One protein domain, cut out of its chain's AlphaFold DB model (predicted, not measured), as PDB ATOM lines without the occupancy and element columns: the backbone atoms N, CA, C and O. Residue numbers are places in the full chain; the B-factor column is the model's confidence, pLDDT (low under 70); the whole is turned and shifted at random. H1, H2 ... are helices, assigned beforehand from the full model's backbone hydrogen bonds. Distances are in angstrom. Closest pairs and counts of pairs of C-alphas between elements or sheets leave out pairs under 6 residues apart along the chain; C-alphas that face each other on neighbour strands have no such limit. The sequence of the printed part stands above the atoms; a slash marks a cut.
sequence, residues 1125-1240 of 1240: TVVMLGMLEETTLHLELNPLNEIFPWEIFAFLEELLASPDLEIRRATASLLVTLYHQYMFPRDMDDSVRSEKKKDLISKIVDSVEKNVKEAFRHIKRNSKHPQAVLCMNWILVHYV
ATOM      1  N   THR A1125     195.512 159.912 131.238       61.62
ATOM      2  CA  THR A1125     195.849 161.330 131.462       61.62
ATOM      3  C   THR A1125     195.147 162.257 130.459       61.62
ATOM      4  O   THR A1125     194.700 163.335 130.838       61.62
ATOM      5  N   VAL A1126     194.990 161.850 129.190       62.09
ATOM      6  CA  VAL A1126     194.325 162.666 128.149       62.09
ATOM      7  C   VAL A1126     192.817 162.761 128.391       62.09
ATOM      8  O   VAL A1126     192.255 163.853 128.324       62.09
ATOM      9  N   VAL A1127     192.173 161.634 128.711       56.81
ATOM     10  CA  VAL A1127     190.734 161.573 129.022       56.81
ATOM     11  C   VAL A1127     190.432 162.405 130.261       56.81
ATOM     12  O   VAL A1127     189.526 163.233 130.249       56.81
ATOM     13  N   MET A1128     191.256 162.256 131.295       59.88
ATOM     14  CA  MET A1128     191.157 163.040 132.516       59.88
ATOM     15  C   MET A1128     191.323 164.546 132.236       59.88
ATOM     16  O   MET A1128     190.459 165.334 132.618       59.88
ATOM     17  N   LEU A1129     192.355 164.979 131.503       67.94
ATOM     18  CA  LEU A1129     192.498 166.395 131.128       67.94
ATOM     19  C   LEU A1129     191.266 166.932 130.379       67.94
ATOM     20  O   LEU A1129     190.867 168.069 130.625       67.94
ATOM     21  N   GLY A1130     190.641 166.114 129.527       65.25
ATOM     22  CA  GLY A1130     189.383 166.445 128.853       65.25
ATOM     23  C   GLY A1130     188.201 166.617 129.814       65.25
ATOM     24  O   GLY A1130     187.481 167.607 129.718       65.25
ATOM     25  N   MET A1131     188.037 165.717 130.787       59.59
ATOM     26  CA  MET A1131     186.988 165.814 131.817       59.59
ATOM     27  C   MET A1131     187.170 167.050 132.713       59.59
ATOM     28  O   MET A1131     186.199 167.724 133.066       59.59
ATOM     29  N   LEU A1132     188.417 167.384 133.061       67.88
ATOM     30  CA  LEU A1132     188.738 168.587 133.830       67.88
ATOM     31  C   LEU A1132     188.464 169.859 133.020       67.88
ATOM     32  O   LEU A1132     187.963 170.842 133.564       67.88
ATOM     33  N   GLU A1133     188.764 169.844 131.722       71.12
ATOM     34  CA  GLU A1133     188.456 170.940 130.805       71.12
ATOM     35  C   GLU A1133     186.944 171.166 130.671       71.12
ATOM     36  O   GLU A1133     186.490 172.308 130.760       71.12
ATOM     37  N   GLU A1134     186.162 170.097 130.526       63.69
ATOM     38  CA  GLU A1134     184.698 170.152 130.484       63.69
ATOM     39  C   GLU A1134     184.124 170.704 131.793       63.69
ATOM     40  O   GLU A1134     183.338 171.645 131.779       63.69
ATOM     41  N   THR A1135     184.614 170.227 132.937       59.94
ATOM     42  CA  THR A1135     184.204 170.737 134.254       59.94
ATOM     43  C   THR A1135     184.556 172.220 134.420       59.94
ATOM     44  O   THR A1135     183.745 173.011 134.899       59.94
ATOM     45  N   THR A1136     185.742 172.632 133.957       63.94
ATOM     46  CA  THR A1136     186.203 174.030 133.987       63.94
ATOM     47  C   THR A1136     185.267 174.951 133.202       63.94
ATOM     48  O   THR A1136     184.996 176.068 133.645       63.94
ATOM     49  N   LEU A1137     184.693 174.477 132.086       62.50
ATOM     50  CA  LEU A1137     183.726 175.239 131.286       62.50
ATOM     51  C   LEU A1137     182.465 175.645 132.074       62.50
ATOM     52  O   LEU A1137     181.832 176.646 131.722       62.50
ATOM     53  N   HIS A1138     182.149 174.921 133.151       55.69
ATOM     54  CA  HIS A1138     180.961 175.107 133.982       55.69
ATOM     55  C   HIS A1138     181.204 175.888 135.291       55.69
ATOM     56  O   HIS A1138     180.237 176.250 135.963       55.69
ATOM     57  N   LEU A1139     182.455 176.211 135.647       55.47
ATOM     58  CA  LEU A1139     182.790 176.982 136.856       55.47
ATOM     59  C   LEU A1139     182.562 178.503 136.654       55.47
ATOM     60  O   LEU A1139     182.877 179.061 135.601       55.47
ATOM     61  N   GLU A1140     182.015 179.211 137.656       53.31
ATOM     62  CA  GLU A1140     181.943 180.689 137.643       53.31
ATOM     63  C   GLU A1140     183.337 181.321 137.854       53.31
ATOM     64  O   GLU A1140     184.177 180.764 138.563       53.31
ATOM     65  N   LEU A1141     183.570 182.503 137.256       53.50
ATOM     66  CA  LEU A1141     184.831 183.270 137.287       53.50
ATOM     67  C   LEU A1141     185.187 183.757 138.710       53.50
ATOM     68  O   LEU A1141     185.015 184.926 139.048       53.50
ATOM     69  N   ASN A1142     185.687 182.850 139.543       54.25
ATOM     70  CA  ASN A1142     186.351 183.134 140.817       54.25
ATOM     71  C   ASN A1142     187.879 183.225 140.616       54.25
ATOM     72  O   ASN A1142     188.374 182.824 139.559       54.25
ATOM     73  N   PRO A1143     188.655 183.751 141.589       57.56
ATOM     74  CA  PRO A1143     190.109 183.796 141.469       57.56
ATOM     75  C   PRO A1143     190.638 182.374 141.269       57.56
ATOM     76  O   PRO A1143     190.416 181.507 142.110       57.56
ATOM     77  N   LEU A1144     191.333 182.124 140.159       58.78
ATOM     78  CA  LEU A1144     191.852 180.796 139.815       58.78
ATOM     79  C   LEU A1144     192.717 180.196 140.920       58.78
ATOM     80  O   LEU A1144     192.661 178.995 141.124       58.78
ATOM     81  N   ASN A1145     193.413 181.032 141.690       57.00
ATOM     82  CA  ASN A1145     194.250 180.635 142.821       57.00
ATOM     83  C   ASN A1145     193.443 179.994 143.974       57.00
ATOM     84  O   ASN A1145     194.009 179.282 144.801       57.00
ATOM     85  N   GLU A1146     192.125 180.235 144.054       55.56
ATOM     86  CA  GLU A1146     191.243 179.584 145.036       55.56
ATOM     87  C   GLU A1146     190.821 178.171 144.597       55.56
ATOM     88  O   GLU A1146     190.583 177.322 145.455       55.56
ATOM     89  N   ILE A1147     190.729 177.920 143.285       58.88
ATOM     90  CA  ILE A1147     190.223 176.663 142.703       58.88
ATOM     91  C   ILE A1147     191.377 175.745 142.277       58.88
ATOM     92  O   ILE A1147     191.352 174.555 142.569       58.88
ATOM     93  N   PHE A1148     192.390 176.303 141.614       65.12
ATOM     94  CA  PHE A1148     193.595 175.630 141.138       65.12
ATOM     95  C   PHE A1148     194.788 176.043 142.011       65.12
ATOM     96  O   PHE A1148     195.394 177.091 141.768       65.12
ATOM     97  N   PRO A1149     195.132 175.255 143.044       64.12
ATOM     98  CA  PRO A1149     196.315 175.513 143.852       64.12
ATOM     99  C   PRO A1149     197.613 175.337 143.037       64.12
ATOM    100  O   PRO A1149     197.627 174.729 141.959       64.12
ATOM    101  N   TRP A1150     198.708 175.924 143.528       66.81
ATOM    102  CA  TRP A1150     199.973 176.071 142.792       66.81
ATOM    103  C   TRP A1150     200.565 174.726 142.343       66.81
ATOM    104  O   TRP A1150     201.144 174.629 141.259       66.81
ATOM    105  N   GLU A1151     200.347 173.670 143.126       65.00
ATOM    106  CA  GLU A1151     200.779 172.300 142.854       65.00
ATOM    107  C   GLU A1151     200.209 171.773 141.530       65.00
ATOM    108  O   GLU A1151     200.830 170.943 140.866       65.00
ATOM    109  N   ILE A1152     199.027 172.251 141.129       69.31
ATOM    110  CA  ILE A1152     198.356 171.821 139.901       69.31
ATOM    111  C   ILE A1152     198.933 172.543 138.696       69.31
ATOM    112  O   ILE A1152     199.174 171.911 137.673       69.31
ATOM    113  N   PHE A1153     199.217 173.840 138.802       74.44
ATOM    114  CA  PHE A1153     199.881 174.558 137.717       74.44
ATOM    115  C   PHE A1153     201.309 174.054 137.485       74.44
ATOM    116  O   PHE A1153     201.704 173.916 136.330       74.44
ATOM    117  N   ALA A1154     202.042 173.702 138.545       72.12
ATOM    118  CA  ALA A1154     203.356 173.064 138.430       72.12
ATOM    119  C   ALA A1154     203.264 171.701 137.717       72.12
ATOM    120  O   ALA A1154     204.084 171.375 136.859       72.12
ATOM    121  N   PHE A1155     202.218 170.927 138.012       74.75
ATOM    122  CA  PHE A1155     201.958 169.653 137.344       74.75
ATOM    123  C   PHE A1155     201.525 169.824 135.875       74.75
ATOM    124  O   PHE A1155     202.016 169.114 134.999       74.75
ATOM    125  N   LEU A1156     200.665 170.799 135.561       80.31
ATOM    126  CA  LEU A1156     200.306 171.142 134.179       80.31
ATOM    127  C   LEU A1156     201.522 171.662 133.389       80.31
ATOM    128  O   LEU A1156     201.621 171.405 132.191       80.31
ATOM    129  N   GLU A1157     202.467 172.346 134.042       82.44
ATOM    130  CA  GLU A1157     203.744 172.750 133.440       82.44
ATOM    131  C   GLU A1157     204.613 171.529 133.076       82.44
ATOM    132  O   GLU A1157     205.176 171.491 131.978       82.44
ATOM    133  N   GLU A1158     204.661 170.498 133.932       78.94
ATOM    134  CA  GLU A1158     205.328 169.214 133.646       78.94
ATOM    135  C   GLU A1158     204.658 168.481 132.469       78.94
ATOM    136  O   GLU A1158     205.342 168.020 131.550       78.94
ATOM    137  N   LEU A1159     203.321 168.414 132.443       80.06
ATOM    138  CA  LEU A1159     202.572 167.745 131.374       80.06
ATOM    139  C   LEU A1159     202.689 168.465 130.023       80.06
ATOM    140  O   LEU A1159     202.785 167.808 128.985       80.06
ATOM    141  N   LEU A1160     202.768 169.798 130.013       82.25
ATOM    142  CA  LEU A1160     203.000 170.564 128.787       82.25
ATOM    143  C   LEU A1160     204.404 170.308 128.204       82.25
ATOM    144  O   LEU A1160     204.597 170.417 126.993       82.25
ATOM    145  N   ALA A1161     205.370 169.907 129.042       77.12
ATOM    146  CA  ALA A1161     206.708 169.475 128.634       77.12
ATOM    147  C   ALA A1161     206.799 167.975 128.267       77.12
ATOM    148  O   ALA A1161     207.869 167.517 127.843       77.12
ATOM    149  N   SER A1162     205.699 167.217 128.398       75.38
ATOM    150  CA  SER A1162     205.634 165.774 128.119       75.38
ATOM    151  C   SER A1162     206.134 165.442 126.708       75.38
ATOM    152  O   SER A1162     205.870 166.197 125.773       75.38
ATOM    153  N   PRO A1163     206.835 164.311 126.487       67.06
ATOM    154  CA  PRO A1163     207.228 163.878 125.147       67.06
ATOM    155  C   PRO A1163     206.034 163.439 124.280       67.06
ATOM    156  O   PRO A1163     206.158 163.492 123.048       67.06
ATOM    157  N   ASP A1164     204.898 163.083 124.890       75.69
ATOM    158  CA  ASP A1164     203.660 162.665 124.224       75.69
ATOM    159  C   ASP A1164     202.897 163.871 123.644       75.69
ATOM    160  O   ASP A1164     202.607 164.844 124.340       75.69
ATOM    161  N   LEU A1165     202.599 163.827 122.342       78.25
ATOM    162  CA  LEU A1165     201.943 164.931 121.639       78.25
ATOM    163  C   LEU A1165     200.474 165.106 122.047       78.25
ATOM    164  O   LEU A1165     200.003 166.242 122.070       78.25
ATOM    165  N   GLU A1166     199.766 164.025 122.367       75.25
ATOM    166  CA  GLU A1166     198.351 164.071 122.743       75.25
ATOM    167  C   GLU A1166     198.183 164.610 124.165       75.25
ATOM    168  O   GLU A1166     197.325 165.461 124.394       75.25
ATOM    169  N   ILE A1167     199.086 164.250 125.087       75.31
ATOM    170  CA  ILE A1167     199.143 164.868 126.423       75.31
ATOM    171  C   ILE A1167     199.441 166.366 126.299       75.31
ATOM    172  O   ILE A1167     198.688 167.176 126.834       75.31
ATOM    173  N   ARG A1168     200.460 166.764 125.516       82.62
ATOM    174  CA  ARG A1168     200.767 168.193 125.301       82.62
ATOM    175  C   ARG A1168     199.579 168.965 124.727       82.62
ATOM    176  O   ARG A1168     199.329 170.093 125.144       82.62
ATOM    177  N   ARG A1169     198.849 168.378 123.775       82.75
ATOM    178  CA  ARG A1169     197.653 168.989 123.172       82.75
ATOM    179  C   ARG A1169     196.511 169.124 124.170       82.75
ATOM    180  O   ARG A1169     195.922 170.199 124.232       82.75
ATOM    181  N   ALA A1170     196.225 168.088 124.953       78.25
ATOM    182  CA  ALA A1170     195.177 168.119 125.971       78.25
ATOM    183  C   ALA A1170     195.500 169.133 127.080       78.25
ATOM    184  O   ALA A1170     194.658 169.951 127.445       78.25
ATOM    185  N   THR A1171     196.754 169.175 127.543       84.88
ATOM    186  CA  THR A1171     197.217 170.169 128.520       84.88
ATOM    187  C   THR A1171     197.143 171.589 127.955       84.88
ATOM    188  O   THR A1171     196.631 172.489 128.620       84.88
ATOM    189  N   ALA A1172     197.587 171.807 126.712       85.69
ATOM    190  CA  ALA A1172     197.456 173.102 126.047       85.69
ATOM    191  C   ALA A1172     195.982 173.507 125.855       85.69
ATOM    192  O   ALA A1172     195.656 174.680 126.012       85.69
ATOM    193  N   SER A1173     195.088 172.556 125.566       85.06
ATOM    194  CA  SER A1173     193.645 172.793 125.430       85.06
ATOM    195  C   SER A1173     193.020 173.302 126.728       85.06
ATOM    196  O   SER A1173     192.385 174.358 126.719       85.06
ATOM    197  N   LEU A1174     193.296 172.638 127.855       83.56
ATOM    198  CA  LEU A1174     192.846 173.066 129.180       83.56
ATOM    199  C   LEU A1174     193.365 174.468 129.544       83.56
ATOM    200  O   LEU A1174     192.585 175.331 129.945       83.56
ATOM    201  N   LEU A1175     194.664 174.730 129.352       84.38
ATOM    202  CA  LEU A1175     195.274 176.035 129.645       84.38
ATOM    203  C   LEU A1175     194.682 177.160 128.783       84.38
ATOM    204  O   LEU A1175     194.423 178.259 129.276       84.38
ATOM    205  N   VAL A1176     194.428 176.882 127.503       84.31
ATOM    206  CA  VAL A1176     193.764 177.823 126.596       84.31
ATOM    207  C   VAL A1176     192.306 178.033 127.001       84.31
ATOM    208  O   VAL A1176     191.831 179.162 126.931       84.31
ATOM    209  N   THR A1177     191.599 177.003 127.467       79.62
ATOM    210  CA  THR A1177     190.226 177.125 127.983       79.62
ATOM    211  C   THR A1177     190.158 178.014 129.219       79.62
ATOM    212  O   THR A1177     189.341 178.936 129.242       79.62
ATOM    213  N   LEU A1178     191.068 177.823 130.178       76.75
ATOM    214  CA  LEU A1178     191.205 178.679 131.362       76.75
ATOM    215  C   LEU A1178     191.467 180.144 130.966       76.75
ATOM    216  O   LEU A1178     190.786 181.055 131.435       76.75
ATOM    217  N   TYR A1179     192.400 180.372 130.037       78.56
ATOM    218  CA  TYR A1179     192.718 181.706 129.521       78.56
ATOM    219  C   TYR A1179     191.543 182.349 128.762       78.56
ATOM    220  O   TYR A1179     191.251 183.535 128.927       78.56
ATOM    221  N   HIS A1180     190.836 181.576 127.933       73.44
ATOM    222  CA  HIS A1180     189.736 182.078 127.112       73.44
ATOM    223  C   HIS A1180     188.486 182.419 127.923       73.44
ATOM    224  O   HIS A1180     187.828 183.407 127.596       73.44
ATOM    225  N   GLN A1181     188.164 181.645 128.967       68.75
ATOM    226  CA  GLN A1181     187.051 181.961 129.868       68.75
ATOM    227  C   GLN A1181     187.230 183.315 130.561       68.75
ATOM    228  O   GLN A1181     186.241 183.992 130.835       68.75
ATOM    229  N   TYR A1182     188.477 183.720 130.814       65.00
ATOM    230  CA  TYR A1182     188.800 184.990 131.457       65.00
ATOM    231  C   TYR A1182     188.871 186.170 130.473       65.00
ATOM    232  O   TYR A1182     188.462 187.281 130.800       65.00
ATOM    233  N   MET A1183     189.389 185.948 129.260       60.09
ATOM    234  CA  MET A1183     189.733 187.031 128.326       60.09
ATOM    235  C   MET A1183     188.654 187.379 127.289       60.09
ATOM    236  O   MET A1183     188.726 188.461 126.699       60.09
ATOM    237  N   PHE A1184     187.672 186.507 127.025       58.47
ATOM    238  CA  PHE A1184     186.657 186.736 125.986       58.47
ATOM    239  C   PHE A1184     185.229 186.813 126.564       58.47
ATOM    240  O   PHE A1184     184.830 185.924 127.314       58.47
ATOM    241  N   PRO A1185     184.418 187.828 126.193       53.81
ATOM    242  CA  PRO A1185     183.012 187.912 126.597       53.81
ATOM    243  C   PRO A1185     182.208 186.693 126.122       53.81
ATOM    244  O   PRO A1185     182.427 186.207 125.008       53.81
ATOM    245  N   ARG A1186     181.233 186.238 126.928       53.56
ATOM    246  CA  ARG A1186     180.363 185.088 126.596       53.56
ATOM    247  C   ARG A1186     179.581 185.267 125.285       53.56
ATOM    248  O   ARG A1186     179.168 184.261 124.721       53.56
ATOM    249  N   ASP A1187     179.489 186.488 124.766       49.72
ATOM    250  CA  ASP A1187     178.676 186.872 123.606       49.72
ATOM    251  C   ASP A1187     179.384 186.686 122.242       49.72
ATOM    252  O   ASP A1187     178.838 187.048 121.200       49.72
ATOM    253  N   MET A1188     180.619 186.166 122.216       52.56
ATOM    254  CA  MET A1188     181.358 185.908 120.970       52.56
ATOM    255  C   MET A1188     180.912 184.580 120.323       52.56
ATOM    256  O   MET A1188     180.900 183.566 121.014       52.56
ATOM    257  N   ASP A1189     180.619 184.581 119.014       56.53
ATOM    258  CA  ASP A1189     180.190 183.411 118.218       56.53
ATOM    259  C   ASP A1189     181.068 182.165 118.476       56.53
ATOM    260  O   ASP A1189     182.301 182.217 118.368       56.53
ATOM    261  N   ASP A1190     180.426 181.046 118.829       55.53
ATOM    262  CA  ASP A1190     181.070 179.792 119.239       55.53
ATOM    263  C   ASP A1190     181.952 179.189 118.140       55.53
ATOM    264  O   ASP A1190     182.992 178.586 118.429       55.53
ATOM    265  N   SER A1191     181.595 179.412 116.872       54.25
ATOM    266  CA  SER A1191     182.386 178.960 115.728       54.25
ATOM    267  C   SER A1191     183.739 179.684 115.660       54.25
ATOM    268  O   SER A1191     184.788 179.047 115.538       54.25
ATOM    269  N   VAL A1192     183.740 181.006 115.873       56.19
ATOM    270  CA  VAL A1192     184.936 181.863 115.891       56.19
ATOM    271  C   VAL A1192     185.783 181.609 117.144       56.19
ATOM    272  O   VAL A1192     187.015 181.666 117.091       56.19
ATOM    273  N   ARG A1193     185.145 181.306 118.283       64.06
ATOM    274  CA  ARG A1193     185.826 180.961 119.542       64.06
ATOM    275  C   ARG A1193     186.568 179.626 119.436       64.06
ATOM    276  O   ARG A1193     187.718 179.537 119.861       64.06
ATOM    277  N   SER A1194     185.934 178.622 118.830       63.66
ATOM    278  CA  SER A1194     186.504 177.289 118.603       63.66
ATOM    279  C   SER A1194     187.692 177.321 117.635       63.66
ATOM    280  O   SER A1194     188.729 176.710 117.902       63.66
ATOM    281  N   GLU A1195     187.594 178.095 116.550       69.31
ATOM    282  CA  GLU A1195     188.670 178.227 115.563       69.31
ATOM    283  C   GLU A1195     189.906 178.933 116.148       69.31
ATOM    284  O   GLU A1195     191.026 178.432 116.025       69.31
ATOM    285  N   LYS A1196     189.708 180.032 116.893       68.38
ATOM    286  CA  LYS A1196     190.799 180.739 117.592       68.38
ATOM    287  C   LYS A1196     191.445 179.901 118.695       68.38
ATOM    288  O   LYS A1196     192.659 179.973 118.874       68.38
ATOM    289  N   LYS A1197     190.658 179.092 119.413       77.06
ATOM    290  CA  LYS A1197     191.160 178.156 120.430       77.06
ATOM    291  C   LYS A1197     192.070 177.097 119.802       77.06
ATOM    292  O   LYS A1197     193.181 176.897 120.284       77.06
ATOM    293  N   LYS A1198     191.651 176.465 118.698       77.81
ATOM    294  CA  LYS A1198     192.463 175.456 117.986       77.81
ATOM    295  C   LYS A1198     193.777 176.028 117.448       77.81
ATOM    296  O   LYS A1198     194.822 175.396 117.592       77.81
ATOM    297  N   ASP A1199     193.730 177.230 116.880       78.75
ATOM    298  CA  ASP A1199     194.913 177.945 116.388       78.75
ATOM    299  C   ASP A1199     195.898 178.286 117.527       78.75
ATOM    300  O   ASP A1199     197.106 178.072 117.394       78.75
ATOM    301  N   LEU A1200     195.401 178.733 118.688       80.94
ATOM    302  CA  LEU A1200     196.241 179.031 119.854       80.94
ATOM    303  C   LEU A1200     196.855 177.771 120.489       80.94
ATOM    304  O   LEU A1200     198.029 177.800 120.863       80.94
ATOM    305  N   ILE A1201     196.109 176.662 120.553       84.50
ATOM    306  CA  ILE A1201     196.620 175.359 121.013       84.50
ATOM    307  C   ILE A1201     197.793 174.911 120.138       84.50
ATOM    308  O   ILE A1201     198.849 174.578 120.673       84.50
ATOM    309  N   SER A1202     197.647 174.959 118.805       81.56
ATOM    310  CA  SER A1202     198.737 174.590 117.886       81.56
ATOM    311  C   SER A1202     199.979 175.440 118.140       81.56
ATOM    312  O   SER A1202     201.063 174.903 118.325       81.56
ATOM    313  N   LYS A1203     199.816 176.763 118.266       81.75
ATOM    314  CA  LYS A1203     200.926 177.700 118.503       81.75
ATOM    315  C   LYS A1203     201.648 177.474 119.832       81.75
ATOM    316  O   LYS A1203     202.862 177.669 119.893       81.75
ATOM    317  N   ILE A1204     200.927 177.103 120.893       82.38
ATOM    318  CA  ILE A1204     201.518 176.770 122.199       82.38
ATOM    319  C   ILE A1204     202.301 175.461 122.101       82.38
ATOM    320  O   ILE A1204     203.454 175.421 122.524       82.38
ATOM    321  N   VAL A1205     201.716 174.426 121.489       82.44
ATOM    322  CA  VAL A1205     202.366 173.119 121.313       82.44
ATOM    323  C   VAL A1205     203.613 173.227 120.424       82.44
ATOM    324  O   VAL A1205     204.634 172.628 120.747       82.44
ATOM    325  N   ASP A1206     203.568 174.042 119.366       77.88
ATOM    326  CA  ASP A1206     204.697 174.287 118.457       77.88
ATOM    327  C   ASP A1206     205.826 175.113 119.107       77.88
ATOM    328  O   ASP A1206     206.958 175.113 118.623       77.88
ATOM    329  N   SER A1207     205.538 175.820 120.208       72.88
ATOM    330  CA  SER A1207     206.507 176.657 120.936       72.88
ATOM    331  C   SER A1207     207.271 175.912 122.041       72.88
ATOM    332  O   SER A1207     208.108 176.525 122.704       72.88
ATOM    333  N   VAL A1208     206.987 174.624 122.267       69.31
ATOM    334  CA  VAL A1208     207.641 173.791 123.290       69.31
ATOM    335  C   VAL A1208     208.456 172.694 122.607       69.31
ATOM    336  O   VAL A1208     207.903 171.750 122.044       69.31
ATOM    337  N   GLU A1209     209.785 172.783 122.675       61.56
ATOM    338  CA  GLU A1209     210.643 171.645 122.327       61.56
ATOM    339  C   GLU A1209     210.564 170.561 123.423       61.56
ATOM    340  O   GLU A1209     210.302 170.845 124.593       61.56
ATOM    341  N   LYS A1210     210.756 169.286 123.058       54.84
ATOM    342  CA  LYS A1210     210.643 168.153 123.999       54.84
ATOM    343  C   LYS A1210     211.583 168.338 125.206       54.84
ATOM    344  O   LYS A1210     212.771 168.570 125.008       54.84
ATOM    345  N   ASN A1211     211.081 168.109 126.427       52.47
ATOM    346  CA  ASN A1211     211.837 168.122 127.695       52.47
ATOM    347  C   ASN A1211     212.398 169.488 128.140       52.47
ATOM    348  O   ASN A1211     213.466 169.556 128.753       52.47
ATOM    349  N   VAL A1212     211.698 170.581 127.863       60.47
ATOM    350  CA  VAL A1212     212.059 171.892 128.414       60.47
ATOM    351  C   VAL A1212     211.652 171.970 129.895       60.47
ATOM    352  O   VAL A1212     210.470 171.868 130.213       60.47
ATOM    353  N   LYS A1213     212.615 172.179 130.808       57.47
ATOM    354  CA  LYS A1213     212.321 172.590 132.194       57.47
ATOM    355  C   LYS A1213     211.743 174.013 132.172       57.47
ATOM    356  O   LYS A1213     212.278 174.864 131.465       57.47
ATOM    357  N   GLU A1214     210.683 174.260 132.942       71.31
ATOM    358  CA  GLU A1214     209.970 175.553 133.011       71.31
ATOM    359  C   GLU A1214     209.279 175.957 131.692       71.31
ATOM    360  O   GLU A1214     209.527 177.029 131.121       71.31
ATOM    361  N   ALA A1215     208.418 175.073 131.177       75.44
ATOM    362  CA  ALA A1215     207.743 175.246 129.892       75.44
ATOM    363  C   ALA A1215     206.998 176.589 129.774       75.44
ATOM    364  O   ALA A1215     207.074 177.232 128.723       75.44
ATOM    365  N   PHE A1216     206.356 177.083 130.840       83.31
ATOM    366  CA  PHE A1216     205.630 178.357 130.790       83.31
ATOM    367  C   PHE A1216     206.582 179.543 130.583       83.31
ATOM    368  O   PHE A1216     206.330 180.418 129.744       83.31
ATOM    369  N   ARG A1217     207.723 179.565 131.289       79.38
ATOM    370  CA  ARG A1217     208.743 180.622 131.141       79.38
ATOM    371  C   ARG A1217     209.475 180.525 129.806       79.38
ATOM    372  O   ARG A1217     209.820 181.560 129.231       79.38
ATOM    373  N   HIS A1218     209.680 179.316 129.292       79.38
ATOM    374  CA  HIS A1218     210.282 179.103 127.981       79.38
ATOM    375  C   HIS A1218     209.393 179.624 126.847       79.38
ATOM    376  O   HIS A1218     209.870 180.408 126.027       79.38
ATOM    377  N   ILE A1219     208.101 179.274 126.824       79.69
ATOM    378  CA  ILE A1219     207.150 179.776 125.814       79.69
ATOM    379  C   ILE A1219     207.083 181.306 125.878       79.69
ATOM    380  O   ILE A1219     207.140 181.970 124.845       79.69
ATOM    381  N   LYS A1220     207.042 181.887 127.086       79.50
ATOM    382  CA  LYS A1220     207.061 183.345 127.279       79.50
ATOM    383  C   LYS A1220     208.298 184.020 126.670       79.50
ATOM    384  O   LYS A1220     208.173 185.117 126.132       79.50
ATOM    385  N   ARG A1221     209.483 183.410 126.788       76.94
ATOM    386  CA  ARG A1221     210.760 183.991 126.328       76.94
ATOM    387  C   ARG A1221     211.051 183.726 124.849       76.94
ATOM    388  O   ARG A1221     211.648 184.580 124.202       76.94
ATOM    389  N   ASN A1222     210.633 182.572 124.329       72.19
ATOM    390  CA  ASN A1222     211.105 182.050 123.043       72.19
ATOM    391  C   ASN A1222     210.007 181.887 121.978       72.19
ATOM    392  O   ASN A1222     210.333 181.700 120.804       72.19
ATOM    393  N   SER A1223     208.717 181.962 122.333       77.12
ATOM    394  CA  SER A1223     207.640 181.811 121.348       77.12
ATOM    395  C   SER A1223     207.593 182.991 120.375       77.12
ATOM    396  O   SER A1223     207.579 184.158 120.768       77.12
ATOM    397  N   LYS A1224     207.488 182.684 119.078       73.81
ATOM    398  CA  LYS A1224     207.283 183.677 118.007       73.81
ATOM    399  C   LYS A1224     205.817 184.115 117.875       73.81
ATOM    400  O   LYS A1224     205.504 184.932 117.012       73.81
ATOM    401  N   HIS A1225     204.916 183.574 118.700       80.25
ATOM    402  CA  HIS A1225     203.476 183.810 118.621       80.25
ATOM    403  C   HIS A1225     202.993 184.703 119.779       80.25
ATOM    404  O   HIS A1225     202.879 184.229 120.909       80.25
ATOM    405  N   PRO A1226     202.623 185.975 119.521       77.25
ATOM    406  CA  PRO A1226     202.262 186.929 120.575       77.25
ATOM    407  C   PRO A1226     201.116 186.469 121.490       77.25
ATOM    408  O   PRO A1226     201.126 186.754 122.682       77.25
ATOM    409  N   GLN A1227     200.140 185.727 120.959       75.31
ATOM    410  CA  GLN A1227     199.009 185.219 121.747       75.31
ATOM    411  C   GLN A1227     199.399 184.075 122.694       75.31
ATOM    412  O   GLN A1227     198.869 184.009 123.798       75.31
ATOM    413  N   ALA A1228     200.359 183.225 122.315       78.94
ATOM    414  CA  ALA A1228     200.894 182.195 123.207       78.94
ATOM    415  C   ALA A1228     201.662 182.837 124.376       78.94
ATOM    416  O   ALA A1228     201.495 182.436 125.524       78.94
ATOM    417  N   VAL A1229     202.422 183.905 124.101       79.94
ATOM    418  CA  VAL A1229     203.116 184.699 125.131       79.94
ATOM    419  C   VAL A1229     202.123 185.382 126.077       79.94
ATOM    420  O   VAL A1229     202.344 185.397 127.285       79.94
ATOM    421  N   LEU A1230     201.014 185.925 125.563       79.38
ATOM    422  CA  LEU A1230     199.964 186.536 126.386       79.38
ATOM    423  C   LEU A1230     199.231 185.512 127.263       79.38
ATOM    424  O   LEU A1230     199.018 185.787 128.442       79.38
ATOM    425  N   CYS A1231     198.911 184.335 126.717       81.44
ATOM    426  CA  CYS A1231     198.333 183.221 127.471       81.44
ATOM    427  C   CYS A1231     199.250 182.807 128.630       81.44
ATOM    428  O   CYS A1231     198.813 182.748 129.775       81.44
ATOM    429  N   MET A1232     200.545 182.609 128.359       85.75
ATOM    430  CA  MET A1232     201.518 182.218 129.385       85.75
ATOM    431  C   MET A1232     201.803 183.333 130.391       85.75
ATOM    432  O   MET A1232     202.023 183.047 131.559       85.75
ATOM    433  N   ASN A1233     201.772 184.604 129.983       79.50
ATOM    434  CA  ASN A1233     201.878 185.726 130.919       79.50
ATOM    435  C   ASN A1233     200.708 185.762 131.896       79.50
ATOM    436  O   ASN A1233     200.930 185.977 133.080       79.50
ATOM    437  N   TRP A1234     199.487 185.554 131.406       82.25
ATOM    438  CA  TRP A1234     198.311 185.511 132.261       82.25
ATOM    439  C   TRP A1234     198.373 184.321 133.227       82.25
ATOM    440  O   TRP A1234     198.219 184.522 134.427       82.25
ATOM    441  N   ILE A1235     198.727 183.126 132.736       78.06
ATOM    442  CA  ILE A1235     198.941 181.947 133.590       78.06
ATOM    443  C   ILE A1235     200.013 182.247 134.645       78.06
ATOM    444  O   ILE A1235     199.760 182.058 135.823       78.06
ATOM    445  N   LEU A1236     201.175 182.789 134.256       75.12
ATOM    446  CA  LEU A1236     202.289 183.077 135.170       75.12
ATOM    447  C   LEU A1236     201.975 184.149 136.229       75.12
ATOM    448  O   LEU A1236     202.581 184.127 137.290       75.12
ATOM    449  N   VAL A1237     201.070 185.090 135.943       73.94
ATOM    450  CA  VAL A1237     200.618 186.111 136.910       73.94
ATOM    451  C   VAL A1237     199.650 185.531 137.941       73.94
ATOM    452  O   VAL A1237     199.565 186.057 139.041       73.94
ATOM    453  N   HIS A1238     198.926 184.468 137.593       66.00
ATOM    454  CA  HIS A1238     198.054 183.740 138.518       66.00
ATOM    455  C   HIS A1238     198.760 182.538 139.180       66.00
ATOM    456  O   HIS A1238     198.327 182.062 140.222       66.00
ATOM    457  N   TYR A1239     199.865 182.076 138.588       61.09
ATOM    458  CA  TYR A1239     200.768 181.028 139.077       61.09
ATOM    459  C   TYR A1239     201.682 181.478 140.226       61.09
ATOM    460  O   TYR A1239     202.066 180.646 141.044       61.09
ATOM    461  N   VAL A1240     202.060 182.764 140.253       47.09
ATOM    462  CA  VAL A1240     202.865 183.422 141.305       47.09
ATOM    463  C   VAL A1240     201.930 184.183 142.229       47.09
ATOM    464  O   VAL A1240     202.163 184.140 143.455       47.09
TER     465      VAL A1240
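This is residues 1125 to 1240 of the 1240 residues of an uncharacterized protein of Caenorhabditis remanei (UniProt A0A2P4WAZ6). What is the picture? H4 runs through the middle, with H1 packed along it and H5 and H7 crossing it; H6 folds back on H7 as a helical hairpin, H3 packs on part of H4, and the short H2 sits near the last residues of H7. What is it made of? The printed part has 116 residues with seven named helices, H1 to H7 in chain order, and no named strand; the class is all helix. How large is it? It is compact and rounded, with a radius of gyration of the C-alphas of 13.2 A and spans of 37 by 28 by 28 A; residues 1185 to 1192 stick out.

Where is the longest helix? H4 holds residues 1165 to 1183, 26.1 A long, from C-alpha 1165 at (201.943, 164.931, 121.639). Where are the others? H1 is residues 1125 to 1137, 18.5 A, from C-alpha 1125 at (195.849, 161.330, 131.462); H2 is 1144 to 1147 and H3 is 1150 to 1160, 15.4 A. H5 is 1190 to 1206, 24.3 A; H6 is 1215 to 1222; H7 is 1226 to 1239, 19.5 A, to C-alpha 1239 at (200.768, 181.028, 139.077).

What touches H4? H1 runs the same way at a shallow tilt of 10 degrees, with closest C-alphas Glu 1133 and Leu 1174 at 5.1 A. H5 runs opposite ways to H4 at a steep tilt of 51 degrees, Ala 1172 to Ile 1201, 5.6 A between C-alphas. H4 touches H3 with residues 1167 to 1172 alone, the closest C-alphas being Leu 1160 and Arg 1168, 4.8 A. What of H7, the other hub? It is about perpendicular to H4, at 79 degrees, with closest C-alphas Tyr 1179 and Cys 1231 at 6.2 A. It forms a hairpin with H6, C-alphas Lys 1220 and Val 1229 coming to 4.7 A, and only just touches H2, with 3 pairs of C-alphas within 8 A, the closest being Asn 1145 and His 1238, 6.5 A. How do the backbones run? In H1, H3, H5, H6 and H7 every O i to N i+4 pair is within hydrogen-bond range, and in H4 14 of 15 are; H2 is too short for such a pair.

How far does it reach? The C-alphas of Asp 1187 and Asn 1211, the two farthest apart, are 38.3 A apart. Is there a cut or a long link? The printed part has no cut and no long link, and it ends at the chain's last residue. Where is confidence low? Mean pLDDT of the printed part is 70.3, and 53 residues are under 70, among them 1134 to 1152 and 1181 to 1196.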